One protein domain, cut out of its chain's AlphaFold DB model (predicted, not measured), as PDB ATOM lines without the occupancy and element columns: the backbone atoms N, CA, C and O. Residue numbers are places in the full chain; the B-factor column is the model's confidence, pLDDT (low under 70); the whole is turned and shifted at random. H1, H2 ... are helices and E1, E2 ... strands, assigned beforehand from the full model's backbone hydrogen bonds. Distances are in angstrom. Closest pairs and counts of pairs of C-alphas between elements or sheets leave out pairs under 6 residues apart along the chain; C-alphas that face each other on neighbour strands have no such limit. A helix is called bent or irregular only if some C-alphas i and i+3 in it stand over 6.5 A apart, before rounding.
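This is residues 39 to 57 and 79 to 248 of the 248 residues of the protein "Hypothetical protein" of Noctiluca scintillans (UniProt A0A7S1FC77). A small hairpin of two strands, E1 and E2, sits at the first residues of the bent helix H4, whose first arm H4a lies in the core of a crossed cluster of helices, between H3 and H5. H6 crosses H5 and reaches H3 with its last turns, H2 runs along one side of the cluster, and H1 lies off at one end, touching no helix. The printed part has 189 residues with six named helices and two named strands, in the order H1 E1 E2 H2 H3 H4 H5 H6; the sheet, E1 - E2, is antiparallel and the class is mostly helix. It is compact, with a radius of gyration of the C-alphas of 17.1 A and spans of 53 by 40 by 27 A.

E1 is residues 80 to 84, 12.0 A, and E2 residues 87 to 90, 10.3 A. H4, residues 148 to 168, was assigned as one helix by its hydrogen bonds but is bent, C-alphas 156 and 159 being 7.1 A apart; its arms are H4a, 148 to 156, 12.2 A, and H4b, 159 to 168, 12.4 A. H3 is residues 116 to 141, 36.7 A; H5 residues 173 to 199, 37.3 A; H2 residues 96 to 113, 25.2 A. H1, residues 41 to 55, 20.4 A, begins at C-alpha (61.482, -47.589, 56.516), and H6, residues 221 to 246, 35.8 A, ends at C-alpha (21.424, -26.469, 27.670).

E1 and E2 are an antiparallel hairpin, with N 84 and O 87 2.9 A apart, within hydrogen-bond range. The C-alphas of Tyr 89 in E2 and Ala 148 in H4a, the closest, are 5.2 A apart. H3 and H4a form a helical hairpin and touch, closest at C-alphas Cys 122 and Leu 155, 5.1 A, at a steep tilt of 41 degrees; H3 does so with residues 122 to 130 alone. H4b and H5, also a helical hairpin, touch at a shallow tilt of 28 degrees, closest at C-alphas Leu 161 and Asn 183, 6.6 A. H5 and H6 touch about perpendicular at 81 degrees, closest at C-alphas Val 177 and Gly 231, 4.8 A. H3 and H6 touch, closest at C-alphas Ala 117 and Thr 245, 5.4 A. H2 and H5 are close but not clearly touching, closest at C-alphas Lys 99 and Val 198, 6.3 A. Every O i to N i+4 pair is within hydrogen-bond range in H2, H3 and H4a, against 9 of 11 in H1, 4 of 6 in H4b, 21 of 23 in H5 and 18 of 22 in H6.

The C-alphas farthest apart, Gly 41 and Arg 248, are 57.1 A apart. Residues 58 to 78 are cut out, with 15.2 A from C-alpha 57 to C-alpha 79. The link H5 to H6, 21 residues, is long. Residues 247 to 248 are under 70 in pLDDT.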
ATOM      1  N   LYS A  39      54.530 -46.879  51.938       96.75
ATOM      2  CA  LYS A  39      55.973 -47.168  51.952       96.75
ATOM      3  C   LYS A  39      56.424 -47.492  53.384       96.75
ATOM      4  O   LYS A  39      55.738 -47.185  54.358       96.75
ATOM      5  N   ARG A  40      57.592 -48.118  53.531       95.56
ATOM      6  CA  ARG A  40      58.164 -48.497  54.836       95.56
ATOM      7  C   ARG A  40      59.603 -48.002  54.966       95.56
ATOM      8  O   ARG A  40      60.260 -47.743  53.960       95.56
ATOM      9  N   GLY A  41      60.087 -47.910  56.206       95.38
ATOM     10  CA  GLY A  41      61.482 -47.589  56.516       95.38
ATOM     11  C   GLY A  41      61.933 -46.238  55.955       95.38
ATOM     12  O   GLY A  41      61.189 -45.259  55.996       95.38
ATOM     13  N   GLU A  42      63.148 -46.208  55.414       95.25
ATOM     14  CA  GLU A  42      63.783 -45.012  54.852       95.25
ATOM     15  C   GLU A  42      62.965 -44.381  53.716       95.25
ATOM     16  O   GLU A  42      62.803 -43.166  53.669       95.25
ATOM     17  N   ALA A  43      62.357 -45.196  52.847       95.44
ATOM     18  CA  ALA A  43      61.558 -44.695  51.730       95.44
ATOM     19  C   ALA A  43      60.338 -43.884  52.195       95.44
ATOM     20  O   ALA A  43      59.987 -42.884  51.572       95.44
ATOM     21  N   LEU A  44      59.702 -44.293  53.301       95.12
ATOM     22  CA  LEU A  44      58.630 -43.504  53.906       95.12
ATOM     23  C   LEU A  44      59.191 -42.222  54.524       95.12
ATOM     24  O   LEU A  44      58.662 -41.149  54.260       95.12
ATOM     25  N   GLN A  45      60.283 -42.310  55.290       93.06
ATOM     26  CA  GLN A  45      60.907 -41.146  55.934       93.06
ATOM     27  C   GLN A  45      61.315 -40.063  54.926       93.06
ATOM     28  O   GLN A  45      61.113 -38.882  55.190       93.06
ATOM     29  N   LEU A  46      61.816 -40.454  53.751       92.56
ATOM     30  CA  LEU A  46      62.159 -39.533  52.664       92.56
ATOM     31  C   LEU A  46      60.931 -38.855  52.038       92.56
ATOM     32  O   LEU A  46      61.028 -37.717  51.582       92.56
ATOM     33  N   ALA A  47      59.776 -39.525  52.021       93.50
ATOM     34  CA  ALA A  47      58.536 -38.981  51.472       93.50
ATOM     35  C   ALA A  47      57.817 -38.022  52.434       93.50
ATOM     36  O   ALA A  47      57.170 -37.075  51.984       93.50
ATOM     37  N   MET A  48      57.929 -38.239  53.751       92.62
ATOM     38  CA  MET A  48      57.145 -37.501  54.753       92.62
ATOM     39  C   MET A  48      57.276 -35.977  54.698       92.62
ATOM     40  O   MET A  48      56.231 -35.330  54.750       92.62
ATOM     41  N   PRO A  49      58.465 -35.376  54.492       90.12
ATOM     42  CA  PRO A  49      58.574 -33.923  54.391       90.12
ATOM     43  C   PRO A  49      57.675 -33.315  53.305       90.12
ATOM     44  O   PRO A  49      57.117 -32.240  53.500       90.12
ATOM     45  N   PHE A  50      57.495 -34.011  52.179       90.75
ATOM     46  CA  PHE A  50      56.653 -33.553  51.069       90.75
ATOM     47  C   PHE A  50      55.162 -33.716  51.373       90.75
ATOM     48  O   PHE A  50      54.347 -32.858  51.037       90.75
ATOM     49  N   VAL A  51      54.800 -34.815  52.032       91.62
ATOM     50  CA  VAL A  51      53.417 -35.087  52.438       91.62
ATOM     51  C   VAL A  51      52.968 -34.079  53.490       91.62
ATOM     52  O   VAL A  51      51.870 -33.538  53.383       91.62
ATOM     53  N   GLU A  52      53.821 -33.777  54.469       90.31
ATOM     54  CA  GLU A  52      53.551 -32.760  55.487       90.31
ATOM     55  C   GLU A  52      53.513 -31.346  54.897       90.31
ATOM     56  O   GLU A  52      52.730 -30.510  55.347       90.31
ATOM     57  N   GLU A  53      54.312 -31.068  53.864       87.19
ATOM     58  CA  GLU A  53      54.268 -29.798  53.133       87.19
ATOM     59  C   GLU A  53      52.909 -29.574  52.446       87.19
ATOM     60  O   GLU A  53      52.391 -28.455  52.466       87.19
ATOM     61  N   VAL A  54      52.301 -30.625  51.882       89.62
ATOM     62  CA  VAL A  54      50.985 -30.544  51.223       89.62
ATOM     63  C   VAL A  54      49.843 -30.591  52.240       89.62
ATOM     64  O   VAL A  54      49.010 -29.685  52.274       89.62
ATOM     65  N   TYR A  55      49.798 -31.618  53.090       89.31
ATOM     66  CA  TYR A  55      48.643 -31.910  53.947       89.31
ATOM     67  C   TYR A  55      48.752 -31.336  55.368       89.31
ATOM     68  O   TYR A  55      47.756 -31.299  56.091       89.31
ATOM     69  N   GLY A  56      49.920 -30.830  55.767       87.06
ATOM     70  CA  GLY A  56      50.218 -30.452  57.148       87.06
ATOM     71  C   GLY A  56      50.620 -31.650  58.013       87.06
ATOM     72  O   GLY A  56      50.756 -32.775  57.538       87.06
ATOM     73  N   SER A  57      50.821 -31.403  59.309       80.50
ATOM     74  CA  SER A  57      51.174 -32.452  60.271       80.50
ATOM     75  C   SER A  57      50.030 -33.459  60.417       80.50
ATOM     76  O   SER A  57      48.929 -33.098  60.834       80.50
ATOM     77  N   GLN A  79      55.019 -21.888  48.516       89.31
ATOM     78  CA  GLN A  79      54.700 -21.881  49.942       89.31
ATOM     79  C   GLN A  79      53.198 -21.725  50.125       89.31
ATOM     80  O   GLN A  79      52.552 -20.987  49.377       89.31
ATOM     81  N   ARG A  80      52.638 -22.381  51.140       91.31
ATOM     82  CA  ARG A  80      51.239 -22.197  51.529       91.31
ATOM     83  C   ARG A  80      51.023 -20.764  52.016       91.31
ATOM     84  O   ARG A  80      51.655 -20.340  52.977       91.31
ATOM     85  N   LEU A  81      50.120 -20.039  51.362       91.62
ATOM     86  CA  LEU A  81      49.821 -18.643  51.693       91.62
ATOM     87  C   LEU A  81      48.574 -18.513  52.576       91.62
ATOM     88  O   LEU A  81      48.504 -17.624  53.417       91.62
ATOM     89  N   GLY A  82      47.601 -19.413  52.414       92.94
ATOM     90  CA  GLY A  82      46.395 -19.425  53.235       92.94
ATOM     91  C   GLY A  82      45.321 -20.367  52.704       92.94
ATOM     92  O   GLY A  82      45.595 -21.271  51.909       92.94
ATOM     93  N   ARG A  83      44.085 -20.170  53.172       94.06
ATOM     94  CA  ARG A  83      42.925 -20.996  52.820       94.06
ATOM     95  C   ARG A  83      41.666 -20.141  52.684       94.06
ATOM     96  O   ARG A  83      41.484 -19.203  53.453       94.06
ATOM     97  N   VAL A  84      40.800 -20.491  51.736       92.31
ATOM     98  CA  VAL A  84      39.423 -19.988  51.635       92.31
ATOM     99  C   VAL A  84      38.502 -21.204  51.649       92.31
ATOM    100  O   VAL A  84      38.630 -22.078  50.794       92.31
ATOM    101  N   LEU A  85      37.598 -21.285  52.632       90.44
ATOM    102  CA  LEU A  85      36.810 -22.495  52.909       90.44
ATOM    103  C   LEU A  85      37.729 -23.721  53.056       90.44
ATOM    104  O   LEU A  85      38.644 -23.696  53.880       90.44
ATOM    105  N   HIS A  86      37.527 -24.779  52.263       88.19
ATOM    106  CA  HIS A  86      38.398 -25.950  52.254       88.19
ATOM    107  C   HIS A  86      39.584 -25.851  51.281       88.19
ATOM    108  O   HIS A  86      40.500 -26.668  51.392       88.19
ATOM    109  N   VAL A  87      39.635 -24.831  50.417       93.38
ATOM    110  CA  VAL A  87      40.621 -24.696  49.332       93.38
ATOM    111  C   VAL A  87      41.862 -23.917  49.782       93.38
ATOM    112  O   VAL A  87      41.776 -22.778  50.242       93.38
ATOM    113  N   THR A  88      43.040 -24.522  49.639       94.19
ATOM    114  CA  THR A  88      44.342 -23.951  50.031       94.19
ATOM    115  C   THR A  88      45.058 -23.328  48.832       94.19
ATOM    116  O   THR A  88      45.177 -23.964  47.786       94.19
ATOM    117  N   TYR A  89      45.590 -22.111  48.966       94.25
ATOM    118  CA  TYR A  89      46.348 -21.441  47.900       94.25
ATOM    119  C   TYR A  89      47.841 -21.333  48.237       94.25
ATOM    120  O   TYR A  89      48.235 -21.205  49.401       94.25
ATOM    121  N   HIS A  90      48.671 -21.398  47.194       94.69
ATOM    122  CA  HIS A  90      50.129 -21.458  47.283       94.69
ATOM    123  C   HIS A  90      50.764 -20.346  46.447       94.69
ATOM    124  O   HIS A  90      50.179 -19.885  45.466       94.69
ATOM    125  N   SER A  91      51.967 -19.924  46.823       92.81
ATOM    126  CA  SER A  91      52.753 -18.980  46.033       92.81
ATOM    127  C   SER A  91      53.252 -19.612  44.730       92.81
ATOM    128  O   SER A  91      53.274 -20.833  44.569       92.81
ATOM    129  N   ILE A  92      53.658 -18.776  43.777       92.44
ATOM    130  CA  ILE A  92      54.374 -19.210  42.574       92.44
ATOM    131  C   ILE A  92      55.852 -18.839  42.786       92.44
ATOM    132  O   ILE A  92      56.135 -17.663  43.032       92.44
ATOM    133  N   PRO A  93      56.800 -19.794  42.783       89.19
ATOM    134  CA  PRO A  93      58.228 -19.492  42.908       89.19
ATOM    135  C   PRO A  93      58.774 -18.866  41.611       89.19
ATOM    136  O   PRO A  93      57.992 -18.498  40.743       89.19
ATOM    137  N   GLU A  94      60.097 -18.699  41.516       85.38
ATOM    138  CA  GLU A  94      60.916 -18.242  40.366       85.38
ATOM    139  C   GLU A  94      60.223 -18.116  38.987       85.38
ATOM    140  O   GLU A  94      59.426 -18.962  38.576       85.38
ATOM    141  N   GLN A  95      60.612 -17.087  38.217       86.00
ATOM    142  CA  GLN A  95      60.047 -16.762  36.889       86.00
ATOM    143  C   GLN A  95      58.537 -16.467  36.923       86.00
ATOM    144  O   GLN A  95      57.784 -16.816  36.010       86.00
ATOM    145  N   ARG A  96      58.102 -15.793  37.994       88.12
ATOM    146  CA  ARG A  96      56.700 -15.459  38.272       88.12
ATOM    147  C   ARG A  96      56.005 -14.791  37.094       88.12
ATOM    148  O   ARG A  96      54.924 -15.226  36.732       88.12
ATOM    149  N   GLU A  97      56.647 -13.808  36.466       92.75
ATOM    150  CA  GLU A  97      56.049 -13.048  35.361       92.75
ATOM    151  C   GLU A  97      55.651 -13.943  34.183       92.75
ATOM    152  O   GLU A  97      54.515 -13.892  33.719       92.75
ATOM    153  N   MET A  98      56.547 -14.835  33.745       93.44
ATOM    154  CA  MET A  98      56.263 -15.768  32.652       93.44
ATOM    155  C   MET A  98      55.139 -16.738  33.029       93.44
ATOM    156  O   MET A  98      54.225 -16.970  32.239       93.44
ATOM    157  N   LYS A  99      55.179 -17.293  34.245       93.31
ATOM    158  CA  LYS A  99      54.153 -18.227  34.727       93.31
ATOM    159  C   LYS A  99      52.788 -17.548  34.846       93.31
ATOM    160  O   LYS A  99      51.797 -18.104  34.382       93.31
ATOM    161  N   TYR A 100      52.732 -16.337  35.400       93.19
ATOM    162  CA  TYR A 100      51.509 -15.540  35.464       93.19
ATOM    163  C   TYR A 100      50.992 -15.185  34.076       93.19
ATOM    164  O   TYR A 100      49.794 -15.312  33.851       93.19
ATOM    165  N   ALA A 101      51.865 -14.817  33.136       94.56
ATOM    166  CA  ALA A 101      51.468 -14.553  31.757       94.56
ATOM    167  C   ALA A 101      50.831 -15.791  31.106       94.56
ATOM    168  O   ALA A 101      49.758 -15.684  30.519       94.56
ATOM    169  N   VAL A 102      51.427 -16.979  31.264       93.94
ATOM    170  CA  VAL A 102      50.861 -18.232  30.732       93.94
ATOM    171  C   VAL A 102      49.515 -18.559  31.381       93.94
ATOM    172  O   VAL A 102      48.557 -18.859  30.669       93.94
ATOM    173  N   LEU A 103      49.407 -18.457  32.708       94.00
ATOM    174  CA  LEU A 103      48.151 -18.694  33.426       94.00
ATOM    175  C   LEU A 103      47.064 -17.690  33.025       94.00
ATOM    176  O   LEU A 103      45.911 -18.071  32.837       94.00
ATOM    177  N   PHE A 104      47.431 -16.422  32.853       94.19
ATOM    178  CA  PHE A 104      46.530 -15.368  32.407       94.19
ATOM    179  C   PHE A 104      46.049 -15.613  30.975       94.19
ATOM    180  O   PHE A 104      44.850 -15.560  30.722       94.19
ATOM    181  N   CYS A 105      46.949 -15.962  30.053       95.44
ATOM    182  CA  CYS A 105      46.588 -16.334  28.688       95.44
ATOM    183  C   CYS A 105      45.667 -17.561  28.660       95.44
ATOM    184  O   CYS A 105      44.655 -17.538  27.964       95.44
ATOM    185  N   ALA A 106      45.961 -18.603  29.443       93.38
ATOM    186  CA  ALA A 106      45.100 -19.781  29.553       93.38
ATOM    187  C   ALA A 106      43.705 -19.418  30.090       93.38
ATOM    188  O   ALA A 106      42.693 -19.859  29.542       93.38
ATOM    189  N   ALA A 107      43.639 -18.560  31.112       94.06
ATOM    190  CA  ALA A 107      42.381 -18.056  31.650       94.06
ATOM    191  C   ALA A 107      41.610 -17.223  30.616       94.06
ATOM    192  O   ALA A 107      40.411 -17.427  30.458       94.06
ATOM    193  N   LEU A 108      42.275 -16.333  29.871       95.31
ATOM    194  CA  LEU A 108      41.647 -15.557  28.801       95.31
ATOM    195  C   LEU A 108      41.097 -16.457  27.695       95.31
ATOM    196  O   LEU A 108      39.957 -16.274  27.283       95.31
ATOM    197  N   VAL A 109      41.867 -17.449  27.248       94.44
ATOM    198  CA  VAL A 109      41.416 -18.435  26.256       94.44
ATOM    199  C   VAL A 109      40.166 -19.158  26.757       94.44
ATOM    200  O   VAL A 109      39.170 -19.235  26.038       94.44
ATOM    201  N   TRP A 110      40.165 -19.618  28.009       94.75
ATOM    202  CA  TRP A 110      39.000 -20.274  28.600       94.75
ATOM    203  C   TRP A 110      37.795 -19.326  28.714       94.75
ATOM    204  O   TRP A 110      36.674 -19.684  28.353       94.75
ATOM    205  N   ILE A 111      38.009 -18.084  29.158       94.25
ATOM    206  CA  ILE A 111      36.947 -17.083  29.317       94.25
ATOM    207  C   ILE A 111      36.341 -16.691  27.966       94.25
ATOM    208  O   ILE A 111      35.122 -16.567  27.858       94.25
ATOM    209  N   LEU A 112      37.164 -16.491  26.941       96.19
ATOM    210  CA  LEU A 112      36.722 -15.924  25.670       96.19
ATOM    211  C   LEU A 112      36.226 -16.985  24.685       96.19
ATOM    212  O   LEU A 112      35.273 -16.718  23.960       96.19
ATOM    213  N   LEU A 113      36.831 -18.179  24.658       94.81
ATOM    214  CA  LEU A 113      36.533 -19.173  23.618       94.81
ATOM    215  C   LEU A 113      35.470 -20.199  24.019       94.81
ATOM    216  O   LEU A 113      34.822 -20.775  23.149       94.81
ATOM    217  N   TYR A 114      35.272 -20.455  25.314       94.75
ATOM    218  CA  TYR A 114      34.372 -21.526  25.746       94.75
ATOM    219  C   TYR A 114      32.929 -21.011  25.869       94.75
ATOM    220  O   TYR A 114      32.719 -19.926  26.411       94.75
ATOM    221  N   PRO A 115      31.898 -21.760  25.445       95.75
ATOM    222  CA  PRO A 115      30.504 -21.358  25.642       95.75
ATOM    223  C   PRO A 115      30.144 -21.189  27.123       95.75
ATOM    224  O   PRO A 115      30.648 -21.917  27.979       95.75
ATOM    225  N   PHE A 116      29.233 -20.260  27.440       95.56
ATOM    226  CA  PHE A 116      28.805 -20.007  28.825       95.56
ATOM    227  C   PHE A 116      28.284 -21.273  29.523       95.56
ATOM    228  O   PHE A 116      28.699 -21.564  30.643       95.56
ATOM    229  N   ALA A 117      27.461 -22.077  28.839       95.50
ATOM    230  CA  ALA A 117      26.959 -23.345  29.372       95.50
ATOM    231  C   ALA A 117      28.098 -24.299  29.777       95.50
ATOM    232  O   ALA A 117      28.079 -24.863  30.870       95.50
ATOM    233  N   LEU A 118      29.141 -24.435  28.949       95.38
ATOM    234  CA  LEU A 118      30.309 -25.258  29.271       95.38
ATOM    235  C   LEU A 118      31.058 -24.726  30.499       95.38
ATOM    236  O   LEU A 118      31.422 -25.513  31.369       95.38
ATOM    237  N   LYS A 119      31.214 -23.406  30.627       96.44
ATOM    238  CA  LYS A 119      31.823 -22.801  31.821       96.44
ATOM    239  C   LYS A 119      31.049 -23.137  33.095       96.44
ATOM    240  O   LYS A 119      31.660 -23.537  34.082       96.44
ATOM    241  N   VAL A 120      29.718 -23.021  33.064       96.31
ATOM    242  CA  VAL A 120      28.850 -23.366  34.204       96.31
ATOM    243  C   VAL A 120      29.019 -24.835  34.589       96.31
ATOM    244  O   VAL A 120      29.190 -25.132  35.770       96.31
ATOM    245  N   ARG A 121      29.051 -25.746  33.605       95.94
ATOM    246  CA  ARG A 121      29.300 -27.177  33.848       95.94
ATOM    247  C   ARG A 121      30.664 -27.414  34.492       95.94
ATOM    248  O   ARG A 121      30.731 -28.089  35.510       95.94
ATOM    249  N   CYS A 122      31.724 -26.804  33.960       96.75
ATOM    250  CA  CYS A 122      33.078 -26.929  34.507       96.75
ATOM    251  C   CYS A 122      33.157 -26.442  35.958       96.75
ATOM    252  O   CYS A 122      33.733 -27.123  36.802       96.75
ATOM    253  N   VAL A 123      32.544 -25.295  36.268       97.31
ATOM    254  CA  VAL A 123      32.504 -24.756  37.636       97.31
ATOM    255  C   VAL A 123      31.720 -25.683  38.564       97.31
ATOM    256  O   VAL A 123      32.221 -26.026  39.632       97.31
ATOM    257  N   ALA A 124      30.525 -26.127  38.165       96.94
ATOM    258  CA  ALA A 124      29.702 -27.021  38.978       96.94
ATOM    259  C   ALA A 124      30.408 -28.361  39.255       96.94
ATOM    260  O   ALA A 124      30.458 -28.803  40.405       96.94
ATOM    261  N   SER A 125      31.009 -28.971  38.229       97.06
ATOM    262  CA  SER A 125      31.787 -30.207  38.356       97.06
ATOM    263  C   SER A 125      33.018 -30.023  39.242       97.06
ATOM    264  O   SER A 125      33.239 -30.837  40.137       97.06
ATOM    265  N   ALA A 126      33.787 -28.946  39.053       96.81
ATOM    266  CA  ALA A 126      34.966 -28.669  39.869       96.81
ATOM    267  C   ALA A 126      34.591 -28.460  41.342       96.81
ATOM    268  O   ALA A 126      35.230 -29.041  42.216       96.81
ATOM    269  N   VAL A 127      33.527 -27.696  41.627       96.62
ATOM    270  CA  VAL A 127      33.012 -27.497  42.991       96.62
ATOM    271  C   VAL A 127      32.599 -28.828  43.611       96.62
ATOM    272  O   VAL A 127      33.090 -29.157  44.690       96.62
ATOM    273  N   GLY A 128      31.767 -29.618  42.923       95.75
ATOM    274  CA  GLY A 128      31.339 -30.931  43.406       95.75
ATOM    275  C   GLY A 128      32.523 -31.847  43.717       95.75
ATOM    276  O   GLY A 128      32.595 -32.422  44.802       95.75
ATOM    277  N   TYR A 129      33.506 -31.900  42.817       95.69
ATOM    278  CA  TYR A 129      34.714 -32.691  43.023       95.69
ATOM    279  C   TYR A 129      35.536 -32.208  44.223       95.69
ATOM    280  O   TYR A 129      36.023 -33.037  44.983       95.69
ATOM    281  N   THR A 130      35.655 -30.895  44.465       95.25
ATOM    282  CA  THR A 130      36.407 -30.415  45.641       95.25
ATOM    283  C   THR A 130      35.822 -30.895  46.966       95.25
ATOM    284  O   THR A 130      36.572 -31.119  47.910       95.25
ATOM    285  N   PHE A 131      34.500 -31.071  47.059       95.06
ATOM    286  CA  PHE A 131      33.877 -31.629  48.259       95.06
ATOM    287  C   PHE A 131      34.181 -33.118  48.405       95.06
ATOM    288  O   PHE A 131      34.531 -33.556  49.499       95.06
ATOM    289  N   VAL A 132      34.088 -33.876  47.307       94.75
ATOM    290  CA  VAL A 132      34.427 -35.307  47.290       94.75
ATOM    291  C   VAL A 132      35.883 -35.516  47.699       94.75
ATOM    292  O   VAL A 132      36.151 -36.303  48.599       94.75
ATOM    293  N   GLU A 133      36.808 -34.759  47.114       94.06
ATOM    294  CA  GLU A 133      38.236 -34.822  47.432       94.06
ATOM    295  C   GLU A 133      38.520 -34.420  48.882       94.06
ATOM    296  O   GLU A 133      39.246 -35.099  49.609       94.06
ATOM    297  N   SER A 134      37.929 -33.314  49.337       93.75
ATOM    298  CA  SER A 134      38.116 -32.843  50.706       93.75
ATOM    299  C   SER A 134      37.582 -33.845  51.731       93.75
ATOM    300  O   SER A 134      38.157 -33.965  52.812       93.75
ATOM    301  N   ALA A 135      36.492 -34.551  51.422       93.50
ATOM    302  CA  ALA A 135      35.978 -35.629  52.259       93.50
ATOM    303  C   ALA A 135      36.894 -36.860  52.200       93.50
ATOM    304  O   ALA A 135      37.253 -37.402  53.241       93.50
ATOM    305  N   PHE A 136      37.323 -37.262  51.003       93.94
ATOM    306  CA  PHE A 136      38.224 -38.394  50.803       93.94
ATOM    307  C   PHE A 136      39.528 -38.222  51.588       93.94
ATOM    308  O   PHE A 136      39.886 -39.078  52.391       93.94
ATOM    309  N   THR A 137      40.192 -37.075  51.437       93.31
ATOM    310  CA  THR A 137      41.430 -36.739  52.160       93.31
ATOM    311  C   THR A 137      41.220 -36.649  53.670       93.31
ATOM    312  O   THR A 137      42.093 -37.056  54.437       93.31
ATOM    313  N   HIS A 138      40.053 -36.183  54.128       92.94
ATOM    314  CA  HIS A 138      39.717 -36.197  55.549       92.94
ATOM    315  C   HIS A 138      39.663 -37.620  56.111       92.94
ATOM    316  O   HIS A 138      40.309 -37.884  57.121       92.94
ATOM    317  N   PHE A 139      38.947 -38.535  55.455       91.94
ATOM    318  CA  PHE A 139      38.846 -39.917  55.926       91.94
ATOM    319  C   PHE A 139      40.157 -40.690  55.769       91.94
ATOM    320  O   PHE A 139      40.519 -41.473  56.640       91.94
ATOM    321  N   GLU A 140      40.891 -40.448  54.686       91.25
ATOM    322  CA  GLU A 140      42.149 -41.127  54.391       91.25
ATOM    323  C   GLU A 140      43.305 -40.664  55.285       91.25
ATOM    324  O   GLU A 140      44.102 -41.476  55.754       91.25
ATOM    325  N   ARG A 141      43.444 -39.349  55.479       89.75
ATOM    326  CA  ARG A 141      44.636 -38.733  56.088       89.75
ATOM    327  C   ARG A 141      44.348 -38.027  57.411       89.75
ATOM    328  O   ARG A 141      45.271 -37.514  58.037       89.75
ATOM    329  N   GLY A 142      43.086 -37.943  57.830       89.62
ATOM    330  CA  GLY A 142      42.669 -37.140  58.982       89.62
ATOM    331  C   GLY A 142      42.683 -35.630  58.716       89.62
ATOM    332  O   GLY A 142      42.455 -34.844  59.635       89.62
ATOM    333  N   ALA A 143      42.938 -35.200  57.475       89.56
ATOM    334  CA  ALA A 143      43.080 -33.797  57.104       89.56
ATOM    335  C   ALA A 143      42.349 -33.500  55.789       89.56
ATOM    336  O   ALA A 143      42.734 -33.967  54.723       89.56
ATOM    337  N   ALA A 144      41.298 -32.682  55.873       92.56
ATOM    338  CA  ALA A 144      40.533 -32.229  54.717       92.56
ATOM    339  C   ALA A 144      41.371 -31.271  53.857       92.56
ATOM    340  O   ALA A 144      41.709 -30.172  54.319       92.56
ATOM    341  N   TYR A 145      41.667 -31.652  52.613       93.94
ATOM    342  CA  TYR A 145      42.544 -30.887  51.732       93.94
ATOM    343  C   TYR A 145      42.058 -30.834  50.280       93.94
ATOM    344  O   TYR A 145      41.626 -31.820  49.695       93.94
ATOM    345  N   THR A 146      42.184 -29.652  49.683       95.69
ATOM    346  CA  THR A 146      42.115 -29.423  48.236       95.69
ATOM    347  C   THR A 146      42.913 -28.157  47.950       95.69
ATOM    348  O   THR A 146      42.811 -27.186  48.711       95.69
ATOM    349  N   SER A 147      43.702 -28.121  46.878       96.44
ATOM    350  CA  SER A 147      44.440 -26.909  46.505       96.44
ATOM    351  C   SER A 147      43.720 -26.084  45.439       96.44
ATOM    352  O   SER A 147      42.941 -26.595  44.636       96.44
ATOM    353  N   ALA A 148      43.994 -24.780  45.401       96.81
ATOM    354  CA  ALA A 148      43.487 -23.897  44.356       96.81
ATOM    355  C   ALA A 148      43.993 -24.327  42.969       96.81
ATOM    356  O   ALA A 148      43.256 -24.240  41.993       96.81
ATOM    357  N   ALA A 149      45.222 -24.851  42.892       96.19
ATOM    358  CA  ALA A 149      45.783 -25.383  41.656       96.19
ATOM    359  C   ALA A 149      45.015 -26.625  41.177       96.19
ATOM    360  O   ALA A 149      44.698 -26.716  39.995       96.19
ATOM    361  N   GLN A 150      44.639 -27.529  42.090       96.31
ATOM    362  CA  GLN A 150      43.777 -28.675  41.784       96.31
ATOM    363  C   GLN A 150      42.395 -28.227  41.299       96.31
ATOM    364  O   GLN A 150      41.903 -28.721  40.291       96.31
ATOM    365  N   PHE A 151      41.782 -27.256  41.982       96.75
ATOM    366  CA  PHE A 151      40.485 -26.705  41.584       96.75
ATOM    367  C   PHE A 151      40.520 -26.114  40.169       96.75
ATOM    368  O   PHE A 151      39.673 -26.447  39.340       96.75
ATOM    369  N   VAL A 152      41.519 -25.275  39.878       96.31
ATOM    370  CA  VAL A 152      41.708 -24.677  38.548       96.31
ATOM    371  C   VAL A 152      42.022 -25.752  37.509       96.31
ATOM    372  O   VAL A 152      41.446 -25.729  36.425       96.31
ATOM    373  N   GLY A 153      42.877 -26.723  37.839       95.94
ATOM    374  CA  GLY A 153      43.191 -27.855  36.970       95.94
ATOM    375  C   GLY A 153      41.943 -28.647  36.583       95.94
ATOM    376  O   GLY A 153      41.699 -28.867  35.400       95.94
ATOM    377  N   ASN A 154      41.091 -28.973  37.556       96.00
ATOM    378  CA  ASN A 154      39.816 -29.643  37.311       96.00
ATOM    379  C   ASN A 154      38.885 -28.798  36.440       96.00
ATOM    380  O   ASN A 154      38.292 -29.318  35.497       96.00
ATOM    381  N   LEU A 155      38.778 -27.495  36.706       95.94
ATOM    382  CA  LEU A 155      37.957 -26.579  35.913       95.94
ATOM    383  C   LEU A 155      38.409 -26.533  34.445       95.94
ATOM    384  O   LEU A 155      37.570 -26.592  33.548       95.94
ATOM    385  N   LEU A 156      39.719 -26.462  34.196       95.25
ATOM    386  CA  LEU A 156      40.281 -26.408  32.844       95.25
ATOM    387  C   LEU A 156      40.227 -27.760  32.122       95.25
ATOM    388  O   LEU A 156      40.051 -27.788  30.906       95.25
ATOM    389  N   TYR A 157      40.360 -28.871  32.852       95.94
ATOM    390  CA  TYR A 157      40.410 -30.217  32.273       95.94
ATOM    391  C   TYR A 157      39.025 -30.878  32.144       95.94
ATOM    392  O   TYR A 157      38.864 -31.804  31.350       95.94
ATOM    393  N   THR A 158      37.993 -30.385  32.843       96.12
ATOM    394  CA  THR A 158      36.612 -30.918  32.772       96.12
ATOM    395  C   THR A 158      36.078 -31.120  31.342       96.12
ATOM    396  O   THR A 158      35.489 -32.175  31.102       96.12
ATOM    397  N   PRO A 159      36.290 -30.206  30.371       96.31
ATOM    398  CA  PRO A 159      35.840 -30.419  28.994       96.31
ATOM    399  C   PRO A 159      36.426 -31.690  28.364       96.31
ATOM    400  O   PRO A 159      35.742 -32.416  27.651       96.31
ATOM    401  N   VAL A 160      37.691 -32.001  28.650       96.94
ATOM    402  CA  VAL A 160      38.326 -33.234  28.166       96.94
ATOM    403  C   VAL A 160      37.820 -34.432  28.968       96.94
ATOM    404  O   VAL A 160      37.412 -35.435  28.385       96.94
ATOM    405  N   LEU A 161      37.794 -34.304  30.300       97.06
ATOM    406  CA  LEU A 161      37.414 -35.376  31.222       97.06
ATOM    407  C   LEU A 161      35.987 -35.879  31.005       97.06
ATOM    408  O   LEU A 161      35.759 -37.074  31.159       97.06
ATOM    409  N   LEU A 162      35.035 -34.986  30.711       96.94
ATOM    410  CA  LEU A 162      33.607 -35.309  30.694       96.94
ATOM    411  C   LEU A 162      32.957 -35.136  29.316       96.94
ATOM    412  O   LEU A 162      32.242 -36.043  28.898       96.94
ATOM    413  N   ASP A 163      33.205 -34.041  28.581       96.31
ATOM    414  CA  ASP A 163      32.592 -33.855  27.253       96.31
ATOM    415  C   ASP A 163      33.259 -34.747  26.198       96.31
ATOM    416  O   ASP A 163      32.598 -35.592  25.598       96.31
ATOM    417  N   VAL A 164      34.573 -34.595  25.981       97.56
ATOM    418  CA  VAL A 164      35.299 -35.363  24.947       97.56
ATOM    419  C   VAL A 164      35.268 -36.856  25.264       97.56
ATOM    420  O   VAL A 164      34.990 -37.670  24.385       97.56
ATOM    421  N   TYR A 165      35.510 -37.216  26.526       98.00
ATOM    422  CA  TYR A 165      35.428 -38.600  26.983       98.00
ATOM    423  C   TYR A 165      34.007 -39.174  26.855       98.00
ATOM    424  O   TYR A 165      33.834 -40.283  26.354       98.00
ATOM    425  N   GLY A 166      32.980 -38.416  27.259       97.00
ATOM    426  CA  GLY A 166      31.582 -38.833  27.135       97.00
ATOM    427  C   GLY A 166      31.163 -39.062  25.688       97.00
ATOM    428  O   GLY A 166      30.564 -40.091  25.392       97.00
ATOM    429  N   TRP A 167      31.556 -38.162  24.787       97.19
ATOM    430  CA  TRP A 167      31.346 -38.318  23.350       97.19
ATOM    431  C   TRP A 167      32.068 -39.554  22.787       97.19
ATOM    432  O   TRP A 167      31.469 -40.347  22.063       97.19
ATOM    433  N   ALA A 168      33.330 -39.783  23.165       98.00
ATOM    434  CA  ALA A 168      34.117 -40.918  22.670       98.00
ATOM    435  C   ALA A 168      33.541 -42.295  23.065       98.00
ATOM    436  O   ALA A 168      33.758 -43.286  22.362       98.00
ATOM    437  N   PHE A 169      32.805 -42.364  24.178       97.62
ATOM    438  CA  PHE A 169      32.190 -43.590  24.700       97.62
ATOM    439  C   PHE A 169      30.657 -43.554  24.692       97.62
ATOM    440  O   PHE A 169      30.013 -44.333  25.404       97.62
ATOM    441  N   GLU A 170      30.061 -42.689  23.872       95.88
ATOM    442  CA  GLU A 170      28.613 -42.587  23.737       95.88
ATOM    443  C   GLU A 170      27.992 -43.949  23.364       95.88
ATOM    444  O   GLU A 170      28.500 -44.698  22.524       95.88
ATOM    445  N   GLY A 171      26.916 -44.320  24.066       96.31
ATOM    446  CA  GLY A 171      26.249 -45.617  23.906       96.31
ATOM    447  C   GLY A 171      27.017 -46.828  24.459       96.31
ATOM    448  O   GLY A 171      26.561 -47.959  24.291       96.31
ATOM    449  N   ARG A 172      28.167 -46.635  25.127       98.00
ATOM    450  CA  ARG A 172      29.019 -47.716  25.663       98.00
ATOM    451  C   ARG A 172      29.250 -47.564  27.178       98.00
ATOM    452  O   ARG A 172      30.389 -47.348  27.596       98.00
ATOM    453  N   PRO A 173      28.211 -47.735  28.023       97.56
ATOM    454  CA  PRO A 173      28.278 -47.502  29.474       97.56
ATOM    455  C   PRO A 173      29.411 -48.252  30.173       97.56
ATOM    456  O   PRO A 173      30.178 -47.664  30.929       97.56
ATOM    457  N   CYS A 174      29.544 -49.553  29.904       98.06
ATOM    458  CA  CYS A 174      30.555 -50.372  30.568       98.06
ATOM    459  C   CYS A 174      31.970 -49.890  30.231       98.06
ATOM    460  O   CYS A 174      32.820 -49.820  31.112       98.06
ATOM    461  N   LEU A 175      32.214 -49.518  28.971       98.06
ATOM    462  CA  LEU A 175      33.520 -49.031  28.539       98.06
ATOM    463  C   LEU A 175      33.811 -47.638  29.110       98.06
ATOM    464  O   LEU A 175      34.919 -47.414  29.590       98.06
ATOM    465  N   TYR A 176      32.803 -46.755  29.143       98.31
ATOM    466  CA  TYR A 176      32.885 -45.447  29.798       98.31
ATOM    467  C   TYR A 176      33.321 -45.591  31.260       98.31
ATOM    468  O   TYR A 176      34.242 -44.902  31.687       98.31
ATOM    469  N   VAL A 177      32.695 -46.485  32.031       98.19
ATOM    470  CA  VAL A 177      33.013 -46.654  33.457       98.19
ATOM    471  C   VAL A 177      34.386 -47.303  33.644       98.19
ATOM    472  O   VAL A 177      35.201 -46.784  34.401       98.19
ATOM    473  N   LEU A 178      34.671 -48.403  32.938       97.69
ATOM    474  CA  LEU A 178      35.924 -49.149  33.104       97.69
ATOM    475  C   LEU A 178      37.161 -48.330  32.722       97.69
ATOM    476  O   LEU A 178      38.195 -48.442  33.378       97.69
ATOM    477  N   LEU A 179      37.066 -47.497  31.679       98.25
ATOM    478  CA  LEU A 179      38.179 -46.652  31.248       98.25
ATOM    479  C   LEU A 179      38.246 -45.305  31.981       98.25
ATOM    480  O   LEU A 179      39.221 -44.570  31.805       98.25
ATOM    481  N   PHE A 180      37.273 -44.998  32.850       98.19
ATOM    482  CA  PHE A 180      37.245 -43.723  33.566       98.19
ATOM    483  C   PHE A 180      38.461 -43.579  34.483       98.19
ATOM    484  O   PHE A 180      39.033 -42.501  34.600       98.19
ATOM    485  N   THR A 181      38.925 -44.692  35.054       97.69
ATOM    486  CA  THR A 181      40.164 -44.756  35.832       97.69
ATOM    487  C   THR A 181      41.373 -44.252  35.049       97.69
ATOM    488  O   THR A 181      42.120 -43.414  35.549       97.69
ATOM    489  N   PHE A 182      41.545 -44.696  33.801       98.12
ATOM    490  CA  PHE A 182      42.646 -44.230  32.954       98.12
ATOM    491  C   PHE A 182      42.483 -42.758  32.564       98.12
ATOM    492  O   PHE A 182      43.471 -42.035  32.487       98.12
ATOM    493  N   ASN A 183      41.245 -42.305  32.361       97.94
ATOM    494  CA  ASN A 183      40.942 -40.904  32.075       97.94
ATOM    495  C   ASN A 183      41.322 -39.981  33.249       97.94
ATOM    496  O   ASN A 183      41.923 -38.928  33.037       97.94
ATOM    497  N   VAL A 184      41.043 -40.397  34.492       97.62
ATOM    498  CA  VAL A 184      41.436 -39.647  35.697       97.62
ATOM    499  C   VAL A 184      42.946 -39.698  35.927       97.62
ATOM    500  O   VAL A 184      43.539 -38.659  36.193       97.62
ATOM    501  N   TRP A 185      43.610 -40.844  35.752       97.62
ATOM    502  CA  TRP A 185      45.078 -40.876  35.834       97.62
ATOM    503  C   TRP A 185      45.736 -39.994  34.771       97.62
ATOM    504  O   TRP A 185      46.715 -39.317  35.066       97.62
ATOM    505  N   LEU A 186      45.195 -39.941  33.549       97.50
ATOM    506  CA  LEU A 186      45.693 -39.024  32.524       97.50
ATOM    507  C   LEU A 186      45.533 -37.558  32.954       97.50
ATOM    508  O   LEU A 186      46.470 -36.779  32.780       97.50
ATOM    509  N   LEU A 187      44.392 -37.195  33.556       96.94
ATOM    510  CA  LEU A 187      44.197 -35.880  34.173       96.94
ATOM    511  C   LEU A 187      45.277 -35.613  35.221       96.94
ATOM    512  O   LEU A 187      45.956 -34.591  35.134       96.94
ATOM    513  N   GLU A 188      45.456 -36.514  36.189       97.12
ATOM    514  CA  GLU A 188      46.422 -36.354  37.282       97.12
ATOM    515  C   GLU A 188      47.850 -36.173  36.759       97.12
ATOM    516  O   GLU A 188      48.598 -35.338  37.260       97.12
ATOM    517  N   VAL A 189      48.217 -36.889  35.694       96.88
ATOM    518  CA  VAL A 189      49.509 -36.733  35.021       96.88
ATOM    519  C   VAL A 189      49.625 -35.360  34.365       96.88
ATOM    520  O   VAL A 189      50.550 -34.608  34.669       96.88
ATOM    521  N   VAL A 190      48.698 -35.009  33.472       96.50
ATOM    522  CA  VAL A 190      48.778 -33.767  32.687       96.50
ATOM    523  C   VAL A 190      48.715 -32.542  33.597       96.50
ATOM    524  O   VAL A 190      49.565 -31.653  33.521       96.50
ATOM    525  N   VAL A 191      47.730 -32.507  34.493       96.88
ATOM    526  CA  VAL A 191      47.547 -31.414  35.450       96.88
ATOM    527  C   VAL A 191      48.672 -31.420  36.482       96.88
ATOM    528  O   VAL A 191      49.189 -30.356  36.810       96.88
ATOM    529  N   GLY A 192      49.114 -32.586  36.956       96.25
ATOM    530  CA  GLY A 192      50.180 -32.704  37.953       96.25
ATOM    531  C   GLY A 192      51.501 -32.139  37.447       96.25
ATOM    532  O   GLY A 192      52.120 -31.319  38.126       96.25
ATOM    533  N   PHE A 193      51.898 -32.476  36.218       96.50
ATOM    534  CA  PHE A 193      53.099 -31.905  35.604       96.50
ATOM    535  C   PHE A 193      52.965 -30.405  35.323       96.50
ATOM    536  O   PHE A 193      53.926 -29.663  35.547       96.50
ATOM    537  N   ALA A 194      51.788 -29.926  34.909       95.94
ATOM    538  CA  ALA A 194      51.544 -28.491  34.766       95.94
ATOM    539  C   ALA A 194      51.688 -27.757  36.113       95.94
ATOM    540  O   ALA A 194      52.335 -26.714  36.192       95.94
ATOM    541  N   ILE A 195      51.155 -28.333  37.193       95.88
ATOM    542  CA  ILE A 195      51.284 -27.800  38.553       95.88
ATOM    543  C   ILE A 195      52.747 -27.790  38.998       95.88
ATOM    544  O   ILE A 195      53.198 -26.774  39.524       95.88
ATOM    545  N   ILE A 196      53.503 -28.865  38.756       95.06
ATOM    546  CA  ILE A 196      54.937 -28.930  39.073       95.06
ATOM    547  C   ILE A 196      55.704 -27.828  38.333       95.06
ATOM    548  O   ILE A 196      56.533 -27.157  38.941       95.06
ATOM    549  N   TRP A 197      55.406 -27.585  37.054       94.62
ATOM    550  CA  TRP A 197      56.036 -26.503  36.296       94.62
ATOM    551  C   TRP A 197      55.741 -25.118  36.900       94.62
ATOM    552  O   TRP A 197      56.647 -24.292  37.043       94.62
ATOM    553  N   VAL A 198      54.498 -24.869  37.327       94.88
ATOM    554  CA  VAL A 198      54.113 -23.594  37.954       94.88
ATOM    555  C   VAL A 198      54.733 -23.446  39.349       94.88
ATOM    556  O   VAL A 198      55.408 -22.453  39.628       94.88
ATOM    557  N   HIS A 199      54.529 -24.425  40.227       93.62
ATOM    558  CA  HIS A 199      54.785 -24.324  41.667       93.62
ATOM    559  C   HIS A 199      56.123 -24.924  42.123       93.62
ATOM    560  O   HIS A 199      56.484 -24.803  43.295       93.62
ATOM    561  N   GLY A 200      56.871 -25.565  41.223       92.00
ATOM    562  CA  GLY A 200      58.116 -26.277  41.532       92.00
ATOM    563  C   GLY A 200      57.906 -27.653  42.181       92.00
ATOM    564  O   GLY A 200      58.869 -28.393  42.363       92.00
ATOM    565  N   TYR A 201      56.666 -28.004  42.538       92.31
ATOM    566  CA  TYR A 201      56.248 -29.321  43.023       92.31
ATOM    567  C   TYR A 201      54.726 -29.486  42.886       92.31
ATOM    568  O   TYR A 201      54.014 -28.529  42.574       92.31
ATOM    569  N   ASN A 202      54.220 -30.702  43.107       94.75
ATOM    570  CA  ASN A 202      52.793 -30.991  43.014       94.75
ATOM    571  C   ASN A 202      52.064 -30.565  44.301       94.75
ATOM    572  O   ASN A 202      52.103 -31.265  45.309       94.75
ATOM    573  N   VAL A 203      51.403 -29.406  44.259       94.94
ATOM    574  CA  VAL A 203      50.597 -28.882  45.379       94.94
ATOM    575  C   VAL A 203      49.167 -29.434  45.408       94.94
ATOM    576  O   VAL A 203      48.376 -29.019  46.246       94.94
ATOM    577  N   ALA A 204      48.766 -30.276  44.451       94.12
ATOM    578  CA  ALA A 204      47.422 -30.858  44.397       94.12
ATOM    579  C   ALA A 204      47.391 -32.234  45.055       94.12
ATOM    580  O   ALA A 204      46.626 -32.457  45.990       94.12
ATOM    581  N   TRP A 205      48.273 -33.116  44.596       90.19
ATOM    582  CA  TRP A 205      48.341 -34.498  45.039       90.19
ATOM    583  C   TRP A 205      49.756 -34.813  45.494       90.19
ATOM    584  O   TRP A 205      50.727 -34.496  44.807       90.19
ATOM    585  N   CYS A 206      49.879 -35.460  46.648       92.00
ATOM    586  CA  CYS A 206      51.144 -36.030  47.076       92.00
ATOM    587  C   CYS A 206      50.918 -37.482  47.476       92.00
ATOM    588  O   CYS A 206      50.491 -37.770  48.592       92.00
ATOM    589  N   TYR A 207      51.203 -38.395  46.548       95.81
ATOM    590  CA  TYR A 207      51.137 -39.835  46.804       95.81
ATOM    591  C   TYR A 207      52.496 -40.452  47.139       95.81
ATOM    592  O   TYR A 207      52.623 -41.669  47.182       95.81
ATOM    593  N   LEU A 208      53.521 -39.637  47.405       95.94
ATOM    594  CA  LEU A 208      54.886 -40.117  47.635       95.94
ATOM    595  C   LEU A 208      55.014 -41.081  48.822       95.94
ATOM    596  O   LEU A 208      55.984 -41.830  48.870       95.94
ATOM    597  N   ASP A 209      54.073 -41.088  49.766       96.06
ATOM    598  CA  ASP A 209      54.028 -42.020  50.895       96.06
ATOM    599  C   ASP A 209      53.410 -43.388  50.575       96.06
ATOM    600  O   ASP A 209      53.489 -44.299  51.403       96.06
ATOM    601  N   TYR A 210      52.815 -43.565  49.398       97.19
ATOM    602  CA  TYR A 210      52.191 -44.817  48.978       97.19
ATOM    603  C   TYR A 210      53.166 -45.742  48.253       97.19
ATOM    604  O   TYR A 210      54.001 -45.305  47.470       97.19
ATOM    605  N   ALA A 211      53.076 -47.043  48.520       97.31
ATOM    606  CA  ALA A 211      53.919 -48.057  47.888       97.31
ATOM    607  C   ALA A 211      53.536 -48.320  46.420       97.31
ATOM    608  O   ALA A 211      54.341 -48.861  45.670       97.31
ATOM    609  N   ASP A 212      52.323 -47.937  46.024       97.19
ATOM    610  CA  ASP A 212      51.741 -48.092  44.690       97.19
ATOM    611  C   ASP A 212      51.621 -46.755  43.931       97.19
ATOM    612  O   ASP A 212      50.768 -46.598  43.052       97.19
ATOM    613  N   GLU A 213      52.450 -45.773  44.293       96.88
ATOM    614  CA  GLU A 213      52.564 -44.503  43.575       96.88
ATOM    615  C   GLU A 213      53.378 -44.636  42.290       96.88
ATOM    616  O   GLU A 213      54.310 -45.439  42.201       96.88
ATOM    617  N   PHE A 214      53.028 -43.823  41.295       96.75
ATOM    618  CA  PHE A 214      53.775 -43.705  40.050       96.75
ATOM    619  C   PHE A 214      53.964 -42.237  39.674       96.75
ATOM    620  O   PHE A 214      53.210 -41.347  40.081       96.75
ATOM    621  N   LEU A 215      54.962 -42.004  38.814       95.50
ATOM    622  CA  LEU A 215      55.269 -40.692  38.242       95.50
ATOM    623  C   LEU A 215      55.536 -39.639  39.328       95.50
ATOM    624  O   LEU A 215      55.022 -38.523  39.271       95.50
ATOM    625  N   ASN A 216      56.363 -40.010  40.312       91.56
ATOM    626  CA  ASN A 216      56.783 -39.144  41.414       91.56
ATOM    627  C   ASN A 216      55.593 -38.655  42.259       91.56
ATOM    628  O   ASN A 216      55.455 -37.467  42.553       91.56
ATOM    629  N   GLY A 217      54.710 -39.586  42.616       93.19
ATOM    630  CA  GLY A 217      53.547 -39.325  43.452       93.19
ATOM    631  C   GLY A 217      52.410 -38.578  42.762       93.19
ATOM    632  O   GLY A 217      51.547 -38.069  43.475       93.19
ATOM    633  N   CYS A 218      52.401 -38.485  41.423       94.94
ATOM    634  CA  CYS A 218      51.297 -37.860  40.688       94.94
ATOM    635  C   CYS A 218      50.065 -38.759  40.626       94.94
ATOM    636  O   CYS A 218      48.961 -38.245  40.745       94.94
ATOM    637  N   ILE A 219      50.252 -40.072  40.463       96.81
ATOM    638  CA  ILE A 219      49.151 -41.040  40.422       96.81
ATOM    639  C   ILE A 219      49.357 -42.140  41.455       96.81
ATOM    640  O   ILE A 219      50.483 -42.441  41.861       96.81
ATOM    641  N   ARG A 220      48.256 -42.788  41.827       96.19
ATOM    642  CA  ARG A 220      48.244 -43.958  42.703       96.19
ATOM    643  C   ARG A 220      47.321 -45.033  42.145       96.19
ATOM    644  O   ARG A 220      46.168 -44.749  41.813       96.19
ATOM    645  N   LEU A 221      47.797 -46.278  42.087       96.38
ATOM    646  CA  LEU A 221      47.020 -47.372  41.495       96.38
ATOM    647  C   LEU A 221      45.787 -47.753  42.323       96.38
ATOM    648  O   LEU A 221      44.715 -47.994  41.769       96.38
ATOM    649  N   GLY A 222      45.901 -47.737  43.649       94.69
ATOM    650  CA  GLY A 222      44.816 -48.029  44.582       94.69
ATOM    651  C   GLY A 222      43.630 -47.071  44.464       94.69
ATOM    652  O   GLY A 222      42.530 -47.416  44.888       94.69
ATOM    653  N   HIS A 223      43.803 -45.902  43.831       95.31
ATOM    654  CA  HIS A 223      42.684 -45.007  43.537       95.31
ATOM    655  C   HIS A 223      41.745 -45.511  42.442       95.31
ATOM    656  O   HIS A 223      40.615 -45.033  42.344       95.31
ATOM    657  N   GLY A 224      42.152 -46.520  41.667       96.62
ATOM    658  CA  GLY A 224      41.356 -47.020  40.554       96.62
ATOM    659  C   GLY A 224      39.938 -47.447  40.939       96.62
ATOM    660  O   GLY A 224      39.010 -47.185  40.183       96.62
ATOM    661  N   ILE A 225      39.736 -48.029  42.126       95.69
ATOM    662  CA  ILE A 225      38.394 -48.415  42.597       95.69
ATOM    663  C   ILE A 225      37.487 -47.201  42.847       95.69
ATOM    664  O   ILE A 225      36.303 -47.229  42.512       95.69
ATOM    665  N   TRP A 226      38.041 -46.111  43.380       95.62
ATOM    666  CA  TRP A 226      37.305 -44.871  43.620       95.62
ATOM    667  C   TRP A 226      36.976 -44.168  42.302       95.62
ATOM    668  O   TRP A 226      35.876 -43.641  42.141       95.62
ATOM    669  N   TRP A 227      37.878 -44.245  41.319       97.12
ATOM    670  CA  TRP A 227      37.648 -43.729  39.970       97.12
ATOM    671  C   TRP A 227      36.587 -44.505  39.194       97.12
ATOM    672  O   TRP A 227      35.825 -43.882  38.460       97.12
ATOM    673  N   LEU A 228      36.431 -45.813  39.421       97.75
ATOM    674  CA  LEU A 228      35.274 -46.557  38.905       97.75
ATOM    675  C   LEU A 228      33.960 -46.022  39.494       97.75
ATOM    676  O   LEU A 228      33.003 -45.785  38.757       97.75
ATOM    677  N   GLY A 229      33.923 -45.781  40.810       97.44
ATOM    678  CA  GLY A 229      32.766 -45.181  41.479       97.44
ATOM    679  C   GLY A 229      32.431 -43.787  40.937       97.44
ATOM    680  O   GLY A 229      31.271 -43.499  40.633       97.44
ATOM    681  N   LEU A 230      33.451 -42.948  40.738       96.75
ATOM    682  CA  LEU A 230      33.300 -41.631  40.120       96.75
ATOM    683  C   LEU A 230      32.827 -41.737  38.662       96.75
ATOM    684  O   LEU A 230      31.949 -40.982  38.257       96.75
ATOM    685  N   GLY A 231      33.331 -42.708  37.899       97.94
ATOM    686  CA  GLY A 231      32.882 -42.997  36.539       97.94
ATOM    687  C   GLY A 231      31.392 -43.335  36.481       97.94
ATOM    688  O   GLY A 231      30.667 -42.753  35.676       97.94
ATOM    689  N   CYS A 232      30.902 -44.192  37.383       98.25
ATOM    690  CA  CYS A 232      29.468 -44.466  37.526       98.25
ATOM    691  C   CYS A 232      28.670 -43.191  37.838       98.25
ATOM    692  O   CYS A 232      27.654 -42.920  37.194       98.25
ATOM    693  N   ALA A 233      29.138 -42.390  38.799       97.50
ATOM    694  CA  ALA A 233      28.474 -41.149  39.189       97.50
ATOM    695  C   ALA A 233      28.418 -40.140  38.032       97.50
ATOM    696  O   ALA A 233      27.373 -39.542  37.789       97.50
ATOM    697  N   CYS A 234      29.507 -39.982  37.276       97.56
ATOM    698  CA  CYS A 234      29.565 -39.094  36.120       97.56
ATOM    699  C   CYS A 234      28.712 -39.603  34.953       97.56
ATOM    700  O   CYS A 234      28.039 -38.791  34.327       97.56
ATOM    701  N   TYR A 235      28.678 -40.914  34.688       97.69
ATOM    702  CA  TYR A 235      27.841 -41.486  33.626       97.69
ATOM    703  C   TYR A 235      26.355 -41.142  33.816       97.69
ATOM    704  O   TYR A 235      25.657 -40.831  32.854       97.69
ATOM    705  N   VAL A 236      25.878 -41.149  35.066       96.88
ATOM    706  CA  VAL A 236      24.486 -40.811  35.401       96.88
ATOM    707  C   VAL A 236      24.288 -39.303  35.572       96.88
ATOM    708  O   VAL A 236      23.348 -38.727  35.032       96.88
ATOM    709  N   GLY A 237      25.158 -38.649  36.343       95.94
ATOM    710  CA  GLY A 237      24.972 -37.265  36.774       95.94
ATOM    711  C   GLY A 237      25.349 -36.221  35.725       95.94
ATOM    712  O   GLY A 237      24.716 -35.168  35.656       95.94
ATOM    713  N   TYR A 238      26.353 -36.491  34.889       95.56
ATOM    714  CA  TYR A 238      26.837 -35.504  33.926       95.56
ATOM    715  C   TYR A 238      25.816 -35.183  32.821       95.56
ATOM    716  O   TYR A 238      25.589 -33.997  32.580       95.56
ATOM    717  N   PRO A 239      25.101 -36.159  32.219       95.88
ATOM    718  CA  PRO A 239      24.020 -35.855  31.278       95.88
ATOM    719  C   PRO A 239      22.917 -34.968  31.875       95.88
ATOM    720  O   PRO A 239      22.405 -34.080  31.196       95.88
ATOM    721  N   LEU A 240      22.583 -35.150  33.159       96.12
ATOM    722  CA  LEU A 240      21.608 -34.298  33.851       96.12
ATOM    723  C   LEU A 240      22.102 -32.849  33.944       96.12
ATOM    724  O   LEU A 240      21.340 -31.915  33.694       96.12
ATOM    725  N   LEU A 241      23.388 -32.663  34.249       95.12
ATOM    726  CA  LEU A 241      24.023 -31.348  34.284       95.12
ATOM    727  C   LEU A 241      24.087 -30.701  32.886       95.12
ATOM    728  O   LEU A 241      23.858 -29.496  32.755       95.12
ATOM    729  N   CYS A 242      24.338 -31.488  31.835       95.56
ATOM    730  CA  CYS A 242      24.253 -31.035  30.444       95.56
ATOM    731  C   CYS A 242      22.852 -30.526  30.104       95.56
ATOM    732  O   CYS A 242      22.706 -29.390  29.660       95.56
ATOM    733  N   ASN A 243      21.815 -31.307  30.402       95.62
ATOM    734  CA  ASN A 243      20.429 -30.917  30.139       95.62
ATOM    735  C   ASN A 243      20.030 -29.649  30.910       95.62
ATOM    736  O   ASN A 243      19.414 -28.747  30.346       95.62
ATOM    737  N   ALA A 244      20.437 -29.536  32.178       94.75
ATOM    738  CA  ALA A 244      20.147 -28.372  33.015       94.75
ATOM    739  C   ALA A 244      20.808 -27.074  32.514       94.75
ATOM    740  O   ALA A 244      20.306 -25.982  32.781       94.75
ATOM    741  N   THR A 245      21.930 -27.184  31.801       94.44
ATOM    742  CA  THR A 245      22.689 -26.033  31.287       94.44
ATOM    743  C   THR A 245      22.413 -25.723  29.817       94.44
ATOM    744  O   THR A 245      22.672 -24.599  29.402       94.44
ATOM    745  N   ALA A 246      21.860 -26.669  29.052       89.00
ATOM    746  CA  ALA A 246      21.424 -26.469  27.670       89.00
ATOM    747  C   ALA A 246      20.067 -25.749  27.554       89.00
ATOM    748  O   ALA A 246      19.764 -25.169  26.518       89.00
ATOM    749  N   ALA A 247      19.241 -25.787  28.603       66.44
ATOM    750  CA  ALA A 247      17.884 -25.234  28.609       66.44
ATOM    751  C   ALA A 247      17.808 -23.697  28.788       66.44
ATOM    752  O   ALA A 247      16.784 -23.185  29.243       66.44
ATOM    753  N   ARG A 248      18.879 -22.953  28.490       54.59
ATOM    754  CA  ARG A 248      18.975 -21.493  28.653       54.59
ATOM    755  C   ARG A 248      19.781 -20.871  27.526       54.59
ATOM    756  O   ARG A 248      19.472 -19.707  27.198       54.59
TER     757      ARG A 248